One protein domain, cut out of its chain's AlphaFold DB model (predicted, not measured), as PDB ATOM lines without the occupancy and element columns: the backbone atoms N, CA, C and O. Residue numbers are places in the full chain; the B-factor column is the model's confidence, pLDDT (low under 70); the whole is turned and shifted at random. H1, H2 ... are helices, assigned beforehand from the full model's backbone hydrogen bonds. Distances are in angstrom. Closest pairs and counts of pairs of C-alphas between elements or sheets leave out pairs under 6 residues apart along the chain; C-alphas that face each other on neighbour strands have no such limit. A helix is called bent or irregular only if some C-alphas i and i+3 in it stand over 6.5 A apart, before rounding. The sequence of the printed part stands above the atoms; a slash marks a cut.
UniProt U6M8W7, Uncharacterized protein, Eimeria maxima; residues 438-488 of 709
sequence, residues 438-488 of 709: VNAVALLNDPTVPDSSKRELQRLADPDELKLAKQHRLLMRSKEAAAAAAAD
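AT A GLANCE: This is residues 438 to 488 of the 709 residues of an uncharacterized protein of Eimeria maxima (UniProt U6M8W7). A short helical hairpin, H1 and H2, makes a small head together with the first part of one long helix, H3, whose far half sticks out as a free arm. H3 passes the beginning of H1 crosswise with residues 466 to 470, and the residues that stand free are 474 to 488, of which 474 to 487 belong to H3, and 447 to 452, of which 451 and 452 belong to H2. The printed part has 51 residues with three named helices, H1, H2 and H3 in that order along the chain, no named strand, and the class all helix. The whole is loose, with a radius of gyration of the C-alphas of 13.6 A, and flat, spanning 41 by 25 by 12 A, and the arm of H3 makes much of its length.

HOW THE PARTS SIT: H1, residues 438 to 445, touches H2, residues 451 to 460, and their closest C-alphas are those of Leu 444 and Lys 454, 5.5 A apart. H1 and H2 form a hairpin: they run opposite ways at a shallow tilt of 32 degrees, only just short of steep. H3, residues 463 to 487, touches H1 with residues 466 to 470 alone, and the closest C-alphas are those of Val 438 and Ala 469, 6.3 A apart. The lines of H1 and H3 are about perpendicular, at 78 degrees. H2 and H3 are only just apart, with their closest C-alphas at 8.3 A. In H1, H2 and H3 every pair of O i and N i+4 is within hydrogen-bond range.

IN THESE COORDINATES: H1 begins at C-alpha 438, at (33.579, 37.165, 25.159), and ends at Asn 445. H2 runs from Asp 451 to Leu 460, 14.3 A from first to last C-alpha, with C-alpha 451 at (46.019, 48.599, 32.307). H3 runs from Pro 463 to Ala 487, 36.2 A from first to last C-alpha, and ends at C-alpha 487, at (9.655, 47.261, 34.918). None of the three is bent.

THE WHOLE: The two C-alphas farthest apart, those of Arg 459 and Asp 488, are 41.5 A apart. Without the stretches that stand free, the body has 30 residues and spans 22 by 18 by 10 A, with a radius of gyration of 8.4 A. The links H1 to H2, of five residues, and H2 to H3, of two, are tight. The printed part has no cut. The mean pLDDT of the printed part is 88.8, and one residue, Val 438, is under 70.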
ATOM      1  N   VAL A 438      34.560  36.698  24.177       64.56
ATOM      2  CA  VAL A 438      33.579  37.165  25.159       64.56
ATOM      3  C   VAL A 438      34.216  37.374  26.541       64.56
ATOM      4  O   VAL A 438      33.968  38.410  27.162       64.56
ATOM      5  N   ASN A 439      35.097  36.473  26.989       79.38
ATOM      6  CA  ASN A 439      35.818  36.623  28.258       79.38
ATOM      7  C   ASN A 439      36.867  37.739  28.191       79.38
ATOM      8  O   ASN A 439      37.017  38.494  29.149       79.38
ATOM      9  N   ALA A 440      37.535  37.921  27.047       79.25
ATOM     10  CA  ALA A 440      38.483  39.023  26.867       79.25
ATOM     11  C   ALA A 440      37.793  40.394  26.980       79.25
ATOM     12  O   ALA A 440      38.330  41.308  27.603       79.25
ATOM     13  N   VAL A 441      36.578  40.543  26.437       83.75
ATOM     14  CA  VAL A 441      35.805  41.787  26.578       83.75
ATOM     15  C   VAL A 441      35.280  41.987  27.996       83.75
ATOM     16  O   VAL A 441      35.230  43.131  28.444       83.75
ATOM     17  N   ALA A 442      34.924  40.927  28.722       87.31
ATOM     18  CA  ALA A 442      34.588  41.046  30.140       87.31
ATOM     19  C   ALA A 442      35.785  41.592  30.942       87.31
ATOM     20  O   ALA A 442      35.646  42.615  31.608       87.31
ATOM     21  N   LEU A 443      36.975  41.010  30.754       88.06
ATOM     22  CA  LEU A 443      38.218  41.433  31.414       88.06
ATOM     23  C   LEU A 443      38.675  42.844  31.001       88.06
ATOM     24  O   LEU A 443      39.152  43.612  31.828       88.06
ATOM     25  N   LEU A 444      38.474  43.238  29.739       87.25
ATOM     26  CA  LEU A 444      38.760  44.603  29.269       87.25
ATOM     27  C   LEU A 444      37.895  45.669  29.956       87.25
ATOM     28  O   LEU A 444      38.294  46.831  30.018       87.25
ATOM     29  N   ASN A 445      36.708  45.294  30.434       87.88
ATOM     30  CA  ASN A 445      35.765  46.204  31.081       87.88
ATOM     31  C   ASN A 445      35.762  46.104  32.603       87.88
ATOM     32  O   ASN A 445      35.064  46.887  33.246       87.88
ATOM     33  N   ASP A 446      36.507  45.156  33.155       92.12
ATOM     34  CA  ASP A 446      36.667  45.015  34.586       92.12
ATOM     35  C   ASP A 446      37.592  46.140  35.098       92.12
ATOM     36  O   ASP A 446      38.725  46.294  34.613       92.12
ATOM     37  N   PRO A 447      37.126  46.991  36.032       92.06
ATOM     38  CA  PRO A 447      37.964  48.038  36.605       92.06
ATOM     39  C   PRO A 447      39.147  47.470  37.399       92.06
ATOM     40  O   PRO A 447      40.150  48.163  37.533       92.06
ATOM     41  N   THR A 448      39.066  46.223  37.872       94.81
ATOM     42  CA  THR A 448      40.117  45.583  38.681       94.81
ATOM     43  C   THR A 448      41.295  45.069  37.851       94.81
ATOM     44  O   THR A 448      42.381  44.843  38.381       94.81
ATOM     45  N   VAL A 449      41.113  44.922  36.535       94.19
ATOM     46  CA  VAL A 449      42.150  44.415  35.632       94.19
ATOM     47  C   VAL A 449      43.153  45.539  35.315       94.19
ATOM     48  O   VAL A 449      42.744  46.584  34.789       94.19
ATOM     49  N   PRO A 450      44.459  45.359  35.599       94.56
ATOM     50  CA  PRO A 450      45.467  46.401  35.415       94.56
ATOM     51  C   PRO A 450      45.649  46.776  33.938       94.56
ATOM     52  O   PRO A 450      45.573  45.926  33.045       94.56
ATOM     53  N   ASP A 451      45.949  48.047  33.669       93.88
ATOM     54  CA  ASP A 451      46.019  48.599  32.307       93.88
ATOM     55  C   ASP A 451      47.050  47.905  31.400       93.88
ATOM     56  O   ASP A 451      46.868  47.836  30.180       93.88
ATOM     57  N   SER A 452      48.109  47.333  31.980       93.69
ATOM     58  CA  SER A 452      49.098  46.522  31.258       93.69
ATOM     59  C   SER A 452      48.460  45.287  30.616       93.69
ATOM     60  O   SER A 452      48.634  45.053  29.419       93.69
ATOM     61  N   SER A 453      47.650  44.555  31.381       93.56
ATOM     62  CA  SER A 453      46.935  43.367  30.909       93.56
ATOM     63  C   SER A 453      45.801  43.715  29.941       93.56
ATOM     64  O   SER A 453      45.605  43.013  28.952       93.56
ATOM     65  N   LYS A 454      45.127  44.863  30.118       93.75
ATOM     66  CA  LYS A 454      44.168  45.390  29.128       93.75
ATOM     67  C   LYS A 454      44.843  45.647  27.782       93.75
ATOM     68  O   LYS A 454      44.308  45.270  26.739       93.75
ATOM     69  N   ARG A 455      46.039  46.244  27.793       92.06
ATOM     70  CA  ARG A 455      46.815  46.524  26.576       92.06
ATOM     71  C   ARG A 455      47.305  45.249  25.893       92.06
ATOM     72  O   ARG A 455      47.364  45.211  24.666       92.06
ATOM     73  N   GLU A 456      47.648  44.221  26.660       90.75
ATOM     74  CA  GLU A 456      48.049  42.916  26.128       90.75
ATOM     75  C   GLU A 456      46.859  42.142  25.544       90.75
ATOM     76  O   GLU A 456      46.928  41.703  24.397       90.75
ATOM     77  N   LEU A 457      45.719  42.097  26.243       89.81
ATOM     78  CA  LEU A 457      44.468  41.525  25.726       89.81
ATOM     79  C   LEU A 457      44.013  42.217  24.437       89.81
ATOM     80  O   LEU A 457      43.548  41.560  23.509       89.81
ATOM     81  N   GLN A 458      44.198  43.534  24.335       89.19
ATOM     82  CA  GLN A 458      43.869  44.295  23.130       89.19
ATOM     83  C   GLN A 458      44.836  44.039  21.960       89.19
ATOM     84  O   GLN A 458      44.468  44.274  20.811       89.19
ATOM     85  N   ARG A 459      46.062  43.570  22.232       90.62
ATOM     86  CA  ARG A 459      47.021  43.133  21.200       90.62
ATOM     87  C   ARG A 459      46.775  41.696  20.749       90.62
ATOM     88  O   ARG A 459      47.059  41.384  19.597       90.62
ATOM     89  N   LEU A 460      46.307  40.839  21.657       86.50
ATOM     90  CA  LEU A 460      46.069  39.418  21.397       86.50
ATOM     91  C   LEU A 460      44.699  39.145  20.766       86.50
ATOM     92  O   LEU A 460      44.570  38.179  20.020       86.50
ATOM     93  N   ALA A 461      43.691  39.973  21.048       88.75
ATOM     94  CA  ALA A 461      42.359  39.824  20.471       88.75
ATOM     95  C   ALA A 461      42.308  40.354  19.030       88.75
ATOM     96  O   ALA A 461      42.753  41.473  18.753       88.75
ATOM     97  N   ASP A 462      41.716  39.576  18.121       93.06
ATOM     98  CA  ASP A 462      41.536  40.017  16.741       93.06
ATOM     99  C   ASP A 462      40.601  41.252  16.707       93.06
ATOM    100  O   ASP A 462      39.559  41.296  17.378       93.06
ATOM    101  N   PRO A 463      40.950  42.304  15.940       88.38
ATOM    102  CA  PRO A 463      40.250  43.588  15.982       88.38
ATOM    103  C   PRO A 463      38.780  43.491  15.555       88.38
ATOM    104  O   PRO A 463      37.961  44.305  15.989       88.38
ATOM    105  N   ASP A 464      38.428  42.507  14.729       92.25
ATOM    106  CA  ASP A 464      37.056  42.294  14.273       92.25
ATOM    107  C   ASP A 464      36.206  41.548  15.307       92.25
ATOM    108  O   ASP A 464      35.039  41.895  15.512       92.25
ATOM    109  N   GLU A 465      36.802  40.630  16.067       86.38
ATOM    110  CA  GLU A 465      36.130  39.960  17.184       86.38
ATOM    111  C   GLU A 465      35.836  40.948  18.321       86.38
ATOM    112  O   GLU A 465      34.748  40.931  18.903       86.38
ATOM    113  N   LEU A 466      36.743  41.904  18.565       87.00
ATOM    114  CA  LEU A 466      36.503  43.015  19.491       87.00
ATOM    115  C   LEU A 466      35.344  43.919  19.047       87.00
ATOM    116  O   LEU A 466      34.586  44.399  19.897       87.00
ATOM    117  N   LYS A 467      35.176  44.174  17.742       91.69
ATOM    118  CA  LYS A 467      34.028  44.948  17.230       91.69
ATOM    119  C   LYS A 467      32.720  44.188  17.438       91.69
ATOM    120  O   LYS A 467      31.755  44.782  17.922       91.69
ATOM    121  N   LEU A 468      32.699  42.892  17.128       90.00
ATOM    122  CA  LEU A 468      31.511  42.049  17.276       90.00
ATOM    123  C   LEU A 468      31.101  41.921  18.749       90.00
ATOM    124  O   LEU A 468      29.933  42.112  19.090       90.00
ATOM    125  N   ALA A 469      32.061  41.716  19.650       87.19
ATOM    126  CA  ALA A 469      31.799  41.652  21.083       87.19
ATOM    127  C   ALA A 469      31.311  43.001  21.659       87.19
ATOM    128  O   ALA A 469      30.408  43.025  22.502       87.19
ATOM    129  N   LYS A 470      31.821  44.142  21.165       89.00
ATOM    130  CA  LYS A 470      31.289  45.475  21.516       89.00
ATOM    131  C   LYS A 470      29.847  45.667  21.042       89.00
ATOM    132  O   LYS A 470      29.028  46.172  21.810       89.00
ATOM    133  N   GLN A 471      29.522  45.245  19.819       93.56
ATOM    134  CA  GLN A 471      28.149  45.291  19.302       93.56
ATOM    135  C   GLN A 471      27.209  44.402  20.120       93.56
ATOM    136  O   GLN A 471      26.134  44.852  20.517       93.56
ATOM    137  N   HIS A 472      27.634  43.179  20.444       90.81
ATOM    138  CA  HIS A 472      26.863  42.265  21.283       90.81
ATOM    139  C   HIS A 472      26.578  42.866  22.667       90.81
ATOM    140  O   HIS A 472      25.445  42.823  23.145       90.81
ATOM    141  N   ARG A 473      27.569  43.514  23.291       88.56
ATOM    142  CA  ARG A 473      27.377  44.197  24.577       88.56
ATOM    143  C   ARG A 473      26.401  45.370  24.483       88.56
ATOM    144  O   ARG A 473      25.582  45.549  25.380       88.56
ATOM    145  N   LEU A 474      26.477  46.166  23.417       93.56
ATOM    146  CA  LEU A 474      25.541  47.271  23.196       93.56
ATOM    147  C   LEU A 474      24.109  46.742  23.049       93.56
ATOM    148  O   LEU A 474      23.184  47.288  23.648       93.56
ATOM    149  N   LEU A 475      23.943  45.621  22.345       95.19
ATOM    150  CA  LEU A 475      22.665  44.931  22.216       95.19
ATOM    151  C   LEU A 475      22.154  44.443  23.583       95.19
ATOM    152  O   LEU A 475      20.996  44.696  23.915       95.19
ATOM    153  N   MET A 476      23.000  43.829  24.414       93.00
ATOM    154  CA  MET A 476      22.608  43.403  25.766       93.00
ATOM    155  C   MET A 476      22.219  44.584  26.666       93.00
ATOM    156  O   MET A 476      21.147  44.545  27.264       93.00
ATOM    157  N   ARG A 477      22.976  45.689  26.655       92.94
ATOM    158  CA  ARG A 477      22.586  46.919  27.372       92.94
ATOM    159  C   ARG A 477      21.271  47.508  26.869       92.94
ATOM    160  O   ARG A 477      20.473  47.981  27.666       92.94
ATOM    161  N   SER A 478      21.017  47.471  25.558       93.06
ATOM    162  CA  SER A 478      19.738  47.941  25.008       93.06
ATOM    163  C   SER A 478      18.561  47.075  25.472       93.06
ATOM    164  O   SER A 478      17.482  47.599  25.744       93.06
ATOM    165  N   LYS A 479      18.776  45.762  25.633       94.69
ATOM    166  CA  LYS A 479      17.779  44.832  26.179       94.69
ATOM    167  C   LYS A 479      17.552  45.056  27.669       94.69
ATOM    168  O   LYS A 479      16.402  45.067  28.089       94.69
ATOM    169  N   GLU A 480      18.611  45.270  28.443       92.31
ATOM    170  CA  GLU A 480      18.523  45.608  29.868       92.31
ATOM    171  C   GLU A 480      17.801  46.941  30.078       92.31
ATOM    172  O   GLU A 480      16.888  47.013  30.892       92.31
ATOM    173  N   ALA A 481      18.115  47.969  29.283       90.50
ATOM    174  CA  ALA A 481      17.415  49.251  29.325       90.50
ATOM    175  C   ALA A 481      15.932  49.111  28.939       90.50
ATOM    176  O   ALA A 481      15.065  49.693  29.585       90.50
ATOM    177  N   ALA A 482      15.616  48.297  27.925       89.69
ATOM    178  CA  ALA A 482      14.234  48.005  27.554       89.69
ATOM    179  C   ALA A 482      13.492  47.196  28.636       89.69
ATOM    180  O   ALA A 482      12.296  47.405  28.840       89.69
ATOM    181  N   ALA A 483      14.183  46.294  29.336       88.88
ATOM    182  CA  ALA A 483      13.634  45.539  30.460       88.88
ATOM    183  C   ALA A 483      13.407  46.437  31.687       88.88
ATOM    184  O   ALA A 483      12.340  46.365  32.291       88.88
ATOM    185  N   ALA A 484      14.340  47.341  31.997       86.75
ATOM    186  CA  ALA A 484      14.193  48.346  33.049       86.75
ATOM    187  C   ALA A 484      13.025  49.302  32.751       86.75
ATOM    188  O   ALA A 484      12.155  49.494  33.594       86.75
ATOM    189  N   ALA A 485      12.912  49.793  31.511       82.19
ATOM    190  CA  ALA A 485      11.773  50.602  31.071       82.19
ATOM    191  C   ALA A 485      10.439  49.826  31.090       82.19
ATOM    192  O   ALA A 485       9.368  50.414  31.226       82.19
ATOM    193  N   ALA A 486      10.475  48.497  30.945       77.69
ATOM    194  CA  ALA A 486       9.292  47.656  31.099       77.69
ATOM    195  C   ALA A 486       8.923  47.401  32.569       77.69
ATOM    196  O   ALA A 486       7.737  47.245  32.855       77.69
ATOM    197  N   ALA A 487       9.895  47.375  33.481       78.94
ATOM    198  CA  ALA A 487       9.655  47.261  34.918       78.94
ATOM    199  C   ALA A 487       9.036  48.546  35.501       78.94
ATOM    200  O   ALA A 487       8.193  48.468  36.392       78.94
ATOM    201  N   ASP A 488       9.348  49.709  34.921       74.94
ATOM    202  CA  ASP A 488       8.844  51.022  35.359       74.94
ATOM    203  C   ASP A 488       7.414  51.360  34.855       74.94
ATOM    204  O   ASP A 488       6.919  52.486  34.924       74.94
TER     205      ASP A 488